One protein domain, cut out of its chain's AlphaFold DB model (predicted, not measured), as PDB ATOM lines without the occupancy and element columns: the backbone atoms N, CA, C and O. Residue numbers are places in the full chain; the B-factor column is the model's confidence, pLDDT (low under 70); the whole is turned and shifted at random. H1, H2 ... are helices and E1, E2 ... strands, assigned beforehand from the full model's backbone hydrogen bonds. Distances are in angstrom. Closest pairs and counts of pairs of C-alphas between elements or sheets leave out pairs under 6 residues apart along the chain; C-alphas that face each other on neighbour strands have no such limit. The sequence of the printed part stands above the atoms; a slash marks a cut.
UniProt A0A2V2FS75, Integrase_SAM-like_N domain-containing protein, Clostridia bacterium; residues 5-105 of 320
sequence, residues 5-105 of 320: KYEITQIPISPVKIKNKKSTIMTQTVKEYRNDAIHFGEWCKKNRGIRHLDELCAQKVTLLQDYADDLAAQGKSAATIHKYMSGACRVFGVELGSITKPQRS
ATOM      1  N   LYS A   5     300.448 616.364 469.623       91.31
ATOM      2  CA  LYS A   5     301.627 615.994 468.830       91.31
ATOM      3  C   LYS A   5     302.888 616.706 469.317       91.31
ATOM      4  O   LYS A   5     303.913 616.056 469.500       91.31
ATOM      5  N   TYR A   6     302.821 618.023 469.507       91.31
ATOM      6  CA  TYR A   6     303.945 618.803 470.019       91.31
ATOM      7  C   TYR A   6     304.329 618.344 471.428       91.31
ATOM      8  O   TYR A   6     305.498 618.055 471.661       91.31
ATOM      9  N   GLU A   7     303.364 618.175 472.329       91.69
ATOM     10  CA  GLU A   7     303.615 617.703 473.699       91.69
ATOM     11  C   GLU A   7     304.334 616.346 473.718       91.69
ATOM     12  O   GLU A   7     305.344 616.190 474.403       91.69
ATOM     13  N   ILE A   8     303.919 615.402 472.864       92.81
ATOM     14  CA  ILE A   8     304.587 614.099 472.713       92.81
ATOM     15  C   ILE A   8     306.048 614.251 472.264       92.81
ATOM     16  O   ILE A   8     306.918 613.519 472.740       92.81
ATOM     17  N   THR A   9     306.362 615.201 471.374       90.50
ATOM     18  CA  THR A   9     307.758 615.416 470.937       90.50
ATOM     19  C   THR A   9     308.677 615.898 472.055       90.50
ATOM     20  O   THR A   9     309.879 615.616 472.001       90.50
ATOM     21  N   GLN A  10     308.114 616.572 473.062       91.75
ATOM     22  CA  GLN A  10     308.848 617.104 474.208       91.75
ATOM     23  C   GLN A  10     309.072 616.061 475.310       91.75
ATOM     24  O   GLN A  10     309.866 616.305 476.216       91.75
ATOM     25  N   ILE A  11     308.439 614.882 475.229       91.06
ATOM     26  CA  ILE A  11     308.646 613.819 476.217       91.06
ATOM     27  C   ILE A  11     310.128 613.398 476.208       91.06
ATOM     28  O   ILE A  11     310.667 613.015 475.155       91.06
ATOM     29  N   PRO A  12     310.814 613.445 477.366       88.44
ATOM     30  CA  PRO A  12     312.211 613.069 477.454       88.44
ATOM     31  C   PRO A  12     312.363 611.559 477.265       88.44
ATOM     32  O   PRO A  12     311.766 610.748 477.970       88.44
ATOM     33  N   ILE A  13     313.221 611.166 476.326       87.06
ATOM     34  CA  ILE A  13     313.580 609.766 476.101       87.06
ATOM     35  C   ILE A  13     315.002 609.581 476.605       87.06
ATOM     36  O   ILE A  13     315.924 610.216 476.095       87.06
ATOM     37  N   SER A  14     315.195 608.677 477.571       79.00
ATOM     38  CA  SER A  14     316.542 608.336 478.032       79.00
ATOM     39  C   SER A  14     317.403 607.909 476.831       79.00
ATOM     40  O   SER A  14     317.039 606.942 476.141       79.00
ATOM     41  N   PRO A  15     318.543 608.586 476.579       72.56
ATOM     42  CA  PRO A  15     319.392 608.316 475.423       72.56
ATOM     43  C   PRO A  15     320.167 607.009 475.578       72.56
ATOM     44  O   PRO A  15     320.892 606.611 474.675       72.56
ATOM     45  N   VAL A  16     320.031 606.333 476.714       76.06
ATOM     46  CA  VAL A  16     320.788 605.147 477.077       76.06
ATOM     47  C   VAL A  16     319.945 603.888 476.869       76.06
ATOM     48  O   VAL A  16     318.739 603.851 477.146       76.06
ATOM     49  N   LYS A  17     320.579 602.815 476.391       71.00
ATOM     50  CA  LYS A  17     319.920 601.513 476.238       71.00
ATOM     51  C   LYS A  17     319.565 600.926 477.606       71.00
ATOM     52  O   LYS A  17     320.419 600.824 478.479       71.00
ATOM     53  N   ILE A  18     318.337 600.414 477.742       70.69
ATOM     54  CA  ILE A  18     317.833 599.792 478.986       70.69
ATOM     55  C   ILE A  18     318.774 598.682 479.478       70.69
ATOM     56  O   ILE A  18     319.145 598.648 480.645       70.69
ATOM     57  N   LYS A  19     319.199 597.796 478.567       62.28
ATOM     58  CA  LYS A  19     320.036 596.627 478.889       62.28
ATOM     59  C   LYS A  19     321.538 596.921 478.966       62.28
ATOM     60  O   LYS A  19     322.291 596.070 479.418       62.28
ATOM     61  N   ASN A  20     321.995 598.081 478.493       69.12
ATOM     62  CA  ASN A  20     323.407 598.453 478.553       69.12
ATOM     63  C   ASN A  20     323.528 599.955 478.787       69.12
ATOM     64  O   ASN A  20     323.535 600.742 477.836       69.12
ATOM     65  N   LYS A  21     323.676 600.326 480.064       71.88
ATOM     66  CA  LYS A  21     323.708 601.728 480.474       71.88
ATOM     67  C   LYS A  21     324.917 602.521 479.945       71.88
ATOM     68  O   LYS A  21     324.923 603.741 480.012       71.88
ATOM     69  N   LYS A  22     325.921 601.839 479.381       67.81
ATOM     70  CA  LYS A  22     327.126 602.448 478.794       67.81
ATOM     71  C   LYS A  22     326.992 602.753 477.298       67.81
ATOM     72  O   LYS A  22     327.933 603.245 476.691       67.81
ATOM     73  N   SER A  23     325.858 602.421 476.673       72.12
ATOM     74  CA  SER A  23     325.652 602.589 475.232       72.12
ATOM     75  C   SER A  23     324.449 603.477 474.944       72.12
ATOM     76  O   SER A  23     323.350 603.246 475.455       72.12
ATOM     77  N   THR A  24     324.659 604.458 474.072       81.00
ATOM     78  CA  THR A  24     323.621 605.370 473.605       81.00
ATOM     79  C   THR A  24     322.770 604.763 472.487       81.00
ATOM     80  O   THR A  24     323.171 603.846 471.758       81.00
ATOM     81  N   ILE A  25     321.537 605.246 472.393       82.00
ATOM     82  CA  ILE A  25     320.589 604.965 471.324       82.00
ATOM     83  C   ILE A  25     320.930 605.888 470.153       82.00
ATOM     84  O   ILE A  25     321.224 607.064 470.345       82.00
ATOM     85  N   MET A  26     320.897 605.354 468.931       83.00
ATOM     86  CA  MET A  26     321.120 606.158 467.729       83.00
ATOM     87  C   MET A  26     320.021 607.213 467.577       83.00
ATOM     88  O   MET A  26     318.843 606.912 467.776       83.00
ATOM     89  N   THR A  27     320.387 608.419 467.139       85.31
ATOM     90  CA  THR A  27     319.451 609.533 466.906       85.31
ATOM     91  C   THR A  27     318.281 609.130 466.006       85.31
ATOM     92  O   THR A  27     317.132 609.463 466.291       85.31
ATOM     93  N   GLN A  28     318.552 608.334 464.968       86.44
ATOM     94  CA  GLN A  28     317.525 607.815 464.062       86.44
ATOM     95  C   GLN A  28     316.492 606.934 464.785       86.44
ATOM     96  O   GLN A  28     315.296 607.078 464.564       86.44
ATOM     97  N   THR A  29     316.930 606.074 465.707       88.44
ATOM     98  CA  THR A  29     316.023 605.235 466.503       88.44
ATOM     99  C   THR A  29     315.159 606.076 467.444       88.44
ATOM    100  O   THR A  29     313.977 605.795 467.606       88.44
ATOM    101  N   VAL A  30     315.713 607.141 468.036       89.75
ATOM    102  CA  VAL A  30     314.932 608.080 468.863       89.75
ATOM    103  C   VAL A  30     313.852 608.771 468.027       89.75
ATOM    104  O   VAL A  30     312.712 608.892 468.472       89.75
ATOM    105  N   LYS A  31     314.187 609.183 466.797       91.12
ATOM    106  CA  LYS A  31     313.228 609.764 465.848       91.12
ATOM    107  C   LYS A  31     312.107 608.781 465.501       91.12
ATOM    108  O   LYS A  31     310.945 609.169 465.498       91.12
ATOM    109  N   GLU A  32     312.436 607.514 465.263       92.69
ATOM    110  CA  GLU A  32     311.447 606.463 464.991       92.69
ATOM    111  C   GLU A  32     310.503 606.232 466.175       92.69
ATOM    112  O   GLU A  32     309.292 606.240 465.980       92.69
ATOM    113  N   TYR A  33     311.026 606.134 467.401       94.25
ATOM    114  CA  TYR A  33     310.187 606.000 468.596       94.25
ATOM    115  C   TYR A  33     309.232 607.179 468.779       94.25
ATOM    116  O   TYR A  33     308.066 606.973 469.108       94.25
ATOM    117  N   ARG A  34     309.699 608.408 468.522       94.06
ATOM    118  CA  ARG A  34     308.836 609.595 468.552       94.06
ATOM    119  C   ARG A  34     307.746 609.530 467.492       94.06
ATOM    120  O   ARG A  34     306.600 609.816 467.809       94.06
ATOM    121  N   ASN A  35     308.075 609.135 466.265       95.38
ATOM    122  CA  ASN A  35     307.077 609.002 465.202       95.38
ATOM    123  C   ASN A  35     306.000 607.971 465.567       95.38
ATOM    124  O   ASN A  35     304.814 608.247 465.412       95.38
ATOM    125  N   ASP A  36     306.398 606.815 466.100       96.69
ATOM    126  CA  ASP A  36     305.457 605.780 466.531       96.69
ATOM    127  C   ASP A  36     304.572 606.269 467.702       96.69
ATOM    128  O   ASP A  36     303.367 606.017 467.715       96.69
ATOM    129  N   ALA A  37     305.129 607.041 468.643       96.50
ATOM    130  CA  ALA A  37     304.371 607.667 469.729       96.50
ATOM    131  C   ALA A  37     303.404 608.764 469.242       96.50
ATOM    132  O   ALA A  37     302.301 608.883 469.769       96.50
ATOM    133  N   ILE A  38     303.786 609.542 468.223       95.88
ATOM    134  CA  ILE A  38     302.906 610.535 467.591       95.88
ATOM    135  C   ILE A  38     301.719 609.838 466.927       95.88
ATOM    136  O   ILE A  38     300.589 610.269 467.133       95.88
ATOM    137  N   HIS A  39     301.950 608.748 466.191       96.62
ATOM    138  CA  HIS A  39     300.866 607.974 465.579       96.62
ATOM    139  C   HIS A  39     299.887 607.422 466.617       96.62
ATOM    140  O   HIS A  39     298.677 607.465 466.404       96.62
ATOM    141  N   PHE A  40     300.394 606.966 467.763       97.56
ATOM    142  CA  PHE A  40     299.550 606.583 468.888       97.56
ATOM    143  C   PHE A  40     298.750 607.771 469.448       97.56
ATOM    144  O   PHE A  40     297.542 607.661 469.629       97.56
ATOM    145  N   GLY A  41     299.373 608.934 469.656       96.56
ATOM    146  CA  GLY A  41     298.664 610.138 470.107       96.56
ATOM    147  C   GLY A  41     297.582 610.610 469.129       96.56
ATOM    148  O   GLY A  41     296.482 610.978 469.541       96.56
ATOM    149  N   GLU A  42     297.857 610.558 467.823       96.31
ATOM    150  CA  GLU A  42     296.879 610.838 466.764       96.31
ATOM    151  C   GLU A  42     295.712 609.843 466.804       96.31
ATOM    152  O   GLU A  42     294.551 610.247 466.680       96.31
ATOM    153  N   TRP A  43     296.003 608.563 467.042       97.38
ATOM    154  CA  TRP A  43     294.990 607.532 467.234       97.38
ATOM    155  C   TRP A  43     294.127 607.796 468.478       97.38
ATOM    156  O   TRP A  43     292.901 607.744 468.371       97.38
ATOM    157  N   CYS A  44     294.721 608.164 469.620       97.00
ATOM    158  CA  CYS A  44     293.988 608.516 470.843       97.00
ATOM    159  C   CYS A  44     293.050 609.704 470.613       97.00
ATOM    160  O   CYS A  44     291.879 609.663 470.993       97.00
ATOM    161  N   LYS A  45     293.536 610.743 469.925       95.44
ATOM    162  CA  LYS A  45     292.728 611.916 469.579       95.44
ATOM    163  C   LYS A  45     291.530 611.549 468.708       95.44
ATOM    164  O   LYS A  45     290.437 612.062 468.933       95.44
ATOM    165  N   LYS A  46     291.735 610.683 467.710       96.19
ATOM    166  CA  LYS A  46     290.696 610.293 466.750       96.19
ATOM    167  C   LYS A  46     289.654 609.347 467.352       96.19
ATOM    168  O   LYS A  46     288.471 609.552 467.122       96.19
ATOM    169  N   ASN A  47     290.085 608.323 468.089       95.75
ATOM    170  CA  ASN A  47     289.217 607.208 468.496       95.75
ATOM    171  C   ASN A  47     288.718 607.308 469.942       95.75
ATOM    172  O   ASN A  47     287.712 606.694 470.286       95.75
ATOM    173  N   ARG A  48     289.420 608.061 470.797       93.56
ATOM    174  CA  ARG A  48     289.096 608.216 472.226       93.56
ATOM    175  C   ARG A  48     288.851 609.671 472.634       93.56
ATOM    176  O   ARG A  48     288.529 609.926 473.782       93.56
ATOM    177  N   GLY A  49     288.996 610.626 471.711       93.00
ATOM    178  CA  GLY A  49     288.752 612.048 471.972       93.00
ATOM    179  C   GLY A  49     289.818 612.746 472.824       93.00
ATOM    180  O   GLY A  49     289.653 613.925 473.126       93.00
ATOM    181  N   ILE A  50     290.919 612.066 473.154       93.38
ATOM    182  CA  ILE A  50     291.965 612.572 474.053       93.38
ATOM    183  C   ILE A  50     292.765 613.680 473.372       93.38
ATOM    184  O   ILE A  50     293.358 613.482 472.306       93.38
ATOM    185  N   ARG A  51     292.800 614.864 473.987       89.62
ATOM    186  CA  ARG A  51     293.460 616.055 473.414       89.62
ATOM    187  C   ARG A  51     294.645 616.557 474.225       89.62
ATOM    188  O   ARG A  51     295.424 617.340 473.683       89.62
ATOM    189  N   HIS A  52     294.798 616.086 475.459       90.75
ATOM    190  CA  HIS A  52     295.811 616.552 476.400       90.75
ATOM    191  C   HIS A  52     296.743 615.415 476.814       90.75
ATOM    192  O   HIS A  52     296.305 614.273 476.984       90.75
ATOM    193  N   LEU A  53     298.034 615.720 476.973       93.00
ATOM    194  CA  LEU A  53     299.021 614.710 477.344       93.00
ATOM    195  C   LEU A  53     298.758 614.112 478.732       93.00
ATOM    196  O   LEU A  53     298.949 612.911 478.903       93.00
ATOM    197  N   ASP A  54     298.288 614.903 479.696       92.69
ATOM    198  CA  ASP A  54     298.023 614.426 481.061       92.69
ATOM    199  C   ASP A  54     296.924 613.356 481.090       92.69
ATOM    200  O   ASP A  54     297.082 612.308 481.716       92.69
ATOM    201  N   GLU A  55     295.851 613.574 480.325       93.56
ATOM    202  CA  GLU A  55     294.757 612.615 480.150       93.56
ATOM    203  C   GLU A  55     295.252 611.314 479.498       93.56
ATOM    204  O   GLU A  55     294.945 610.217 479.973       93.56
ATOM    205  N   LEU A  56     296.079 611.424 478.450       94.94
ATOM    206  CA  LEU A  56     296.707 610.268 477.808       94.94
ATOM    207  C   LEU A  56     297.588 609.507 478.804       94.94
ATOM    208  O   LEU A  56     297.494 608.285 478.911       94.94
ATOM    209  N   CYS A  57     298.437 610.214 479.550       94.50
ATOM    210  CA  CYS A  57     299.364 609.632 480.515       94.50
ATOM    211  C   CYS A  57     298.650 608.904 481.658       94.50
ATOM    212  O   CYS A  57     299.144 607.859 482.088       94.50
ATOM    213  N   ALA A  58     297.493 609.404 482.101       95.19
ATOM    214  CA  ALA A  58     296.673 608.770 483.132       95.19
ATOM    215  C   ALA A  58     296.135 607.392 482.704       95.19
ATOM    216  O   ALA A  58     295.984 606.503 483.537       95.19
ATOM    217  N   GLN A  59     295.896 607.187 481.404       95.81
ATOM    218  CA  GLN A  59     295.262 605.977 480.859       95.81
ATOM    219  C   GLN A  59     296.159 605.211 479.872       95.81
ATOM    220  O   GLN A  59     295.709 604.314 479.159       95.81
ATOM    221  N   LYS A  60     297.454 605.548 479.822       95.56
ATOM    222  CA  LYS A  60     298.386 605.125 478.763       95.56
ATOM    223  C   LYS A  60     298.452 603.618 478.531       95.56
ATOM    224  O   LYS A  60     298.618 603.204 477.392       95.56
ATOM    225  N   VAL A  61     298.337 602.797 479.578       96.44
ATOM    226  CA  VAL A  61     298.413 601.331 479.446       96.44
ATOM    227  C   VAL A  61     297.187 600.797 478.707       96.44
ATOM    228  O   VAL A  61     297.347 600.096 477.712       96.44
ATOM    229  N   THR A  62     295.987 601.187 479.140       97.12
ATOM    230  CA  THR A  62     294.719 600.808 478.499       97.12
ATOM    231  C   THR A  62     294.658 601.308 477.061       97.12
ATOM    232  O   THR A  62     294.376 600.541 476.151       97.12
ATOM    233  N   LEU A  63     295.026 602.571 476.828       97.75
ATOM    234  CA  LEU A  63     295.029 603.155 475.487       97.75
ATOM    235  C   LEU A  63     296.015 602.456 474.543       97.75
ATOM    236  O   LEU A  63     295.707 602.259 473.371       97.75
ATOM    237  N   LEU A  64     297.199 602.075 475.032       97.81
ATOM    238  CA  LEU A  64     298.166 601.312 474.240       97.81
ATOM    239  C   LEU A  64     297.655 599.907 473.911       97.81
ATOM    240  O   LEU A  64     297.922 599.428 472.811       97.81
ATOM    241  N   GLN A  65     296.936 599.263 474.836       98.25
ATOM    242  CA  GLN A  65     296.302 597.972 474.578       98.25
ATOM    243  C   GLN A  65     295.221 598.107 473.500       98.25
ATOM    244  O   GLN A  65     295.307 597.426 472.483       98.25
ATOM    245  N   ASP A  66     294.307 599.070 473.643       97.81
ATOM    246  CA  ASP A  66     293.271 599.336 472.639       97.81
ATOM    247  C   ASP A  66     293.871 599.641 471.258       97.81
ATOM    248  O   ASP A  66     293.366 599.189 470.232       97.81
ATOM    249  N   TYR A  67     294.971 600.400 471.218       98.12
ATOM    250  CA  TYR A  67     295.662 600.701 469.969       98.12
ATOM    251  C   TYR A  67     296.291 599.446 469.347       98.12
ATOM    252  O   TYR A  67     296.256 599.278 468.127       98.12
ATOM    253  N   ALA A  68     296.858 598.545 470.155       97.62
ATOM    254  CA  ALA A  68     297.376 597.268 469.669       97.62
ATOM    255  C   ALA A  68     296.262 596.398 469.065       97.62
ATOM    256  O   ALA A  68     296.466 595.811 467.997       97.62
ATOM    257  N   ASP A  69     295.101 596.361 469.719       97.75
ATOM    258  CA  ASP A  69     293.940 595.578 469.297       97.75
ATOM    259  C   ASP A  69     293.308 596.151 468.021       97.75
ATOM    260  O   ASP A  69     293.026 595.403 467.086       97.75
ATOM    261  N   ASP A  70     293.195 597.477 467.908       97.56
ATOM    262  CA  ASP A  70     292.731 598.144 466.686       97.56
ATOM    263  C   ASP A  70     293.684 597.899 465.500       97.56
ATOM    264  O   ASP A  70     293.250 597.573 464.395       97.56
ATOM    265  N   LEU A  71     295.004 597.960 465.716       97.06
ATOM    266  CA  LEU A  71     295.969 597.611 464.667       97.06
ATOM    267  C   LEU A  71     295.841 596.141 464.233       97.06
ATOM    268  O   LEU A  71     296.028 595.836 463.051       97.06
ATOM    269  N   ALA A  72     295.538 595.232 465.162       95.75
ATOM    270  CA  ALA A  72     295.284 593.830 464.847       95.75
ATOM    271  C   ALA A  72     293.975 593.656 464.060       95.75
ATOM    272  O   ALA A  72     293.976 592.955 463.048       95.75
ATOM    273  N   ALA A  73     292.900 594.347 464.451       96.06
ATOM    274  CA  ALA A  73     291.618 594.350 463.745       96.06
ATOM    275  C   ALA A  73     291.737 594.911 462.316       96.06
ATOM    276  O   ALA A  73     291.102 594.409 461.392       96.06
ATOM    277  N   GLN A  74     292.628 595.882 462.098       95.12
ATOM    278  CA  GLN A  74     292.986 596.393 460.767       95.12
ATOM    279  C   GLN A  74     293.846 595.426 459.931       95.12
ATOM    280  O   GLN A  74     294.291 595.784 458.837       95.12
ATOM    281  N   GLY A  75     294.170 594.238 460.447       93.31
ATOM    282  CA  GLY A  75     294.994 593.250 459.755       93.31
ATOM    283  C   GLY A  75     296.467 593.651 459.619       93.31
ATOM    284  O   GLY A  75     297.161 593.170 458.720       93.31
ATOM    285  N   LYS A  76     296.988 594.551 460.471       93.62
ATOM    286  CA  LYS A  76     298.421 594.890 460.444       93.62
ATOM    287  C   LYS A  76     299.257 593.684 460.869       93.62
ATOM    288  O   LYS A  76     298.910 592.942 461.782       93.62
ATOM    289  N   SER A  77     300.424 593.523 460.241       90.94
ATOM    290  CA  SER A  77     301.333 592.424 460.584       90.94
ATOM    291  C   SER A  77     301.826 592.518 462.035       90.94
ATOM    292  O   SER A  77     302.055 593.615 462.554       90.94
ATOM    293  N   ALA A  78     302.120 591.371 462.658       92.44
ATOM    294  CA  ALA A  78     302.722 591.317 463.994       92.44
ATOM    295  C   ALA A  78     304.021 592.147 464.091       92.44
ATOM    296  O   ALA A  78     304.320 592.741 465.129       92.44
ATOM    297  N   ALA A  79     304.801 592.224 463.005       91.00
ATOM    298  CA  ALA A  79     306.012 593.040 462.939       91.00
ATOM    299  C   ALA A  79     305.707 594.543 462.992       91.00
ATOM    300  O   ALA A  79     306.378 595.280 463.719       91.00
ATOM    301  N   THR A  80     304.681 594.977 462.261       92.38
ATOM    302  CA  THR A  80     304.193 596.358 462.255       92.38
ATOM    303  C   THR A  80     303.642 596.747 463.623       92.38
ATOM    304  O   THR A  80     304.077 597.755 464.175       92.38
ATOM    305  N   ILE A  81     302.766 595.923 464.208       95.81
ATOM    306  CA  ILE A  81     302.187 596.163 465.541       95.81
ATOM    307  C   ILE A  81     303.302 596.275 466.584       95.81
ATOM    308  O   ILE A  81     303.365 597.246 467.332       95.81
ATOM    309  N   HIS A  82     304.247 595.330 466.593       95.12
ATOM    310  CA  HIS A  82     305.369 595.371 467.528       95.12
ATOM    311  C   HIS A  82     306.215 596.638 467.386       95.12
ATOM    312  O   HIS A  82     306.688 597.148 468.398       95.12
ATOM    313  N   LYS A  83     306.437 597.135 466.162       94.62
ATOM    314  CA  LYS A  83     307.171 598.387 465.939       94.62
ATOM    315  C   LYS A  83     306.448 599.551 466.622       94.62
ATOM    316  O   LYS A  83     307.047 600.182 467.488       94.62
ATOM    317  N   TYR A  84     305.171 599.763 466.288       96.56
ATOM    318  CA  TYR A  84     304.357 600.829 466.880       96.56
ATOM    319  C   TYR A  84     304.357 600.753 468.409       96.56
ATOM    320  O   TYR A  84     304.670 601.737 469.077       96.56
ATOM    321  N   MET A  85     304.104 599.562 468.961       97.06
ATOM    322  CA  MET A  85     304.098 599.353 470.407       97.06
ATOM    323  C   MET A  85     305.470 599.604 471.029       97.06
ATOM    324  O   MET A  85     305.570 600.298 472.031       97.06
ATOM    325  N   SER A  86     306.554 599.093 470.442       93.62
ATOM    326  CA  SER A  86     307.900 599.289 470.988       93.62
ATOM    327  C   SER A  86     308.287 600.767 471.046       93.62
ATOM    328  O   SER A  86     308.936 601.171 472.012       93.62
ATOM    329  N   GLY A  87     307.935 601.555 470.028       94.31
ATOM    330  CA  GLY A  87     308.201 602.989 470.003       94.31
ATOM    331  C   GLY A  87     307.347 603.751 471.010       94.31
ATOM    332  O   GLY A  87     307.892 604.435 471.875       94.31
ATOM    333  N   ALA A  88     306.027 603.558 470.968       96.25
ATOM    334  CA  ALA A  88     305.101 604.236 471.869       96.25
ATOM    335  C   ALA A  88     305.357 603.868 473.344       96.25
ATOM    336  O   ALA A  88     305.578 604.756 474.165       96.25
ATOM    337  N   CYS A  89     305.459 602.577 473.684       95.50
ATOM    338  CA  CYS A  89     305.787 602.124 475.041       95.50
ATOM    339  C   CYS A  89     307.103 602.730 475.550       95.50
ATOM    340  O   CYS A  89     307.193 603.129 476.710       95.50
ATOM    341  N   ARG A  90     308.123 602.849 474.685       93.00
ATOM    342  CA  ARG A  90     309.406 603.459 475.057       93.00
ATOM    343  C   ARG A  90     309.266 604.941 475.402       93.00
ATOM    344  O   ARG A  90     309.938 605.379 476.331       93.00
ATOM    345  N   VAL A  91     308.445 605.692 474.670       94.44
ATOM    346  CA  VAL A  91     308.203 607.121 474.928       94.44
ATOM    347  C   VAL A  91     307.384 607.318 476.202       94.44
ATOM    348  O   VAL A  91     307.767 608.112 477.051       94.44
ATOM    349  N   PHE A  92     306.312 606.548 476.386       94.12
ATOM    350  CA  PHE A  92     305.406 606.692 477.533       94.12
ATOM    351  C   PHE A  92     305.851 605.936 478.799       94.12
ATOM    352  O   PHE A  92     305.152 605.953 479.820       94.12
ATOM    353  N   GLY A  93     307.008 605.269 478.753       92.69
ATOM    354  CA  GLY A  93     307.567 604.522 479.881       92.69
ATOM    355  C   GLY A  93     306.709 603.327 480.302       92.69
ATOM    356  O   GLY A  93     306.616 603.039 481.490       92.69
ATOM    357  N   VAL A  94     306.055 602.665 479.347       93.88
ATOM    358  CA  VAL A  94     305.242 601.461 479.576       93.88
ATOM    359  C   VAL A  94     306.065 600.227 479.230       93.88
ATOM    360  O   VAL A  94     306.820 600.216 478.255       93.88
ATOM    361  N   GLU A  95     305.945 599.170 480.027       92.50
ATOM    362  CA  GLU A  95     306.608 597.911 479.723       92.50
ATOM    363  C   GLU A  95     305.929 597.238 478.525       92.50
ATOM    364  O   GLU A  95     304.755 596.898 478.562       92.50
ATOM    365  N   LEU A  96     306.676 596.980 477.449       93.50
ATOM    366  CA  LEU A  96     306.110 596.342 476.253       93.50
ATOM    367  C   LEU A  96     305.500 594.955 476.542       93.50
ATOM    368  O   LEU A  96     304.646 594.495 475.785       93.50
ATOM    369  N   GLY A  97     305.970 594.275 477.592       92.44
ATOM    370  CA  GLY A  97     305.457 592.987 478.058       92.44
ATOM    371  C   GLY A  97     304.058 593.057 478.666       92.44
ATOM    372  O   GLY A  97     303.349 592.060 478.602       92.44
ATOM    373  N   SER A  98     303.629 594.222 479.168       93.81
ATOM    374  CA  SER A  98     302.271 594.405 479.695       93.81
ATOM    375  C   SER A  98     301.222 594.607 478.599       93.81
ATOM    376  O   SER A  98     300.036 594.641 478.902       93.81
ATOM    377  N   ILE A  99     301.646 594.763 477.337       96.69
ATOM    378  CA  ILE A  99     300.756 594.902 476.179       96.69
ATOM    379  C   ILE A  99     300.652 593.568 475.440       96.69
ATOM    380  O   ILE A  99     301.633 593.083 474.846       96.69
ATOM    381  N   THR A 100     299.445 593.012 475.427       96.38
ATOM    382  CA  THR A 100     299.084 591.817 474.665       96.38
ATOM    383  C   THR A 100     299.021 592.171 473.185       96.38
ATOM    384  O   THR A 100     298.360 593.120 472.781       96.38
ATOM    385  N   LYS A 101     299.769 591.433 472.362       93.75
ATOM    386  CA  LYS A 101     299.869 591.653 470.913       93.75
ATOM    387  C   LYS A 101     300.279 590.361 470.205       93.75
ATOM    388  O   LYS A 101     300.941 589.523 470.830       93.75
ATOM    389  N   PRO A 102     299.979 590.215 468.903       91.69
ATOM    390  CA  PRO A 102     300.402 589.055 468.128       91.69
ATOM    391  C   PRO A 102     301.916 588.815 468.203       91.69
ATOM    392  O   PRO A 102     302.727 589.744 468.112       91.69
ATOM    393  N   GLN A 103     302.307 587.549 468.354       88.00
ATOM    394  CA  GLN A 103     303.715 587.162 468.384       88.00
ATOM    395  C   GLN A 103     304.316 587.229 466.983       88.00
ATOM    396  O   GLN A 103     303.754 586.719 466.015       88.00
ATOM    397  N   ARG A 104     305.494 587.844 466.871       87.69
ATOM    398  CA  ARG A 104     306.227 587.893 465.604       87.69
ATOM    399  C   ARG A 104     306.838 586.532 465.303       87.69
ATOM    400  O   ARG A 104     307.537 585.983 466.151       87.69
ATOM    401  N   SER A 105     306.679 586.057 464.074       84.31
ATOM    402  CA  SER A 105     307.476 584.957 463.536       84.31
ATOM    403  C   SER A 105     308.289 585.422 462.334       84.31
ATOM    404  O   SER A 105     307.827 586.245 461.547       84.31
TER     405      SER A 105
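AT A GLANCE: This is residues 5 to 105 of the 320 residues of the protein "Integrase_SAM-like_N domain-containing protein" of Clostridia bacterium (UniProt A0A2V2FS75). What does the model look like? The long helix H2 is the backbone of a helical body: the hairpin of H4 and H5 packs on one side of it, with H5 crossing H2 nearly at right angles, and short H1 packs on another side. Short H3 sits at a corner near H1 and H4, and strand E1 lies out past the beginning of H2. What is its make-up? The printed part has 101 residues, mostly helix, in the order H1, E1, H2, H3, H4, H5; it is compact, with a radius of gyration of the C-alphas of 13.3 A and spans of 39 by 35 by 21 A.

IN THESE COORDINATES: Where do the first elements lie? H1 is residues 5 to 10, from C-alpha 5 at (301.627, 615.994, 468.830); E1 is residues 20 to 24; H2 is residues 27 to 47, 30.4 A long. What follows? H3 is residues 53 to 58, H4 residues 60 to 73, 19.7 A, and H5 residues 78 to 92, 20.7 A, ending at C-alpha 92 at (305.406, 606.692, 477.533).

HOW THE PARTS SIT: What touches the hub, H2? H1 touches residues 34 to 42 alone, closest at the C-alphas of Lys 5 and Ile 38, 5.7 A, at a steep tilt of 38 degrees, opposite ways. H5 touches residues 32 to 40 alone, about perpendicular at 86 degrees, closest at the C-alphas of Tyr 33 and Gly 87, 3.9 A. How do H4 and H5 stand? They touch as a helical hairpin at a shallow tilt of 16 degrees, opposite ways, the closest C-alphas being those of Ala 68 and Ile 81, 6.4 A. What of the backbones and E1? In H1, H2, H3, H4 and H5 every O i to N i+4 pair is within hydrogen-bond range; E1 pairs with no named strand.

THE WHOLE: How large is it? The two C-alphas farthest apart, Lys 22 and Gly 49, are 40.1 A apart. Is anything cut or uncertain? The printed part has no cut and no long link, residues 93 to 105 hold no named element, and pLDDT is under 70 at residues 19 to 20 and 22.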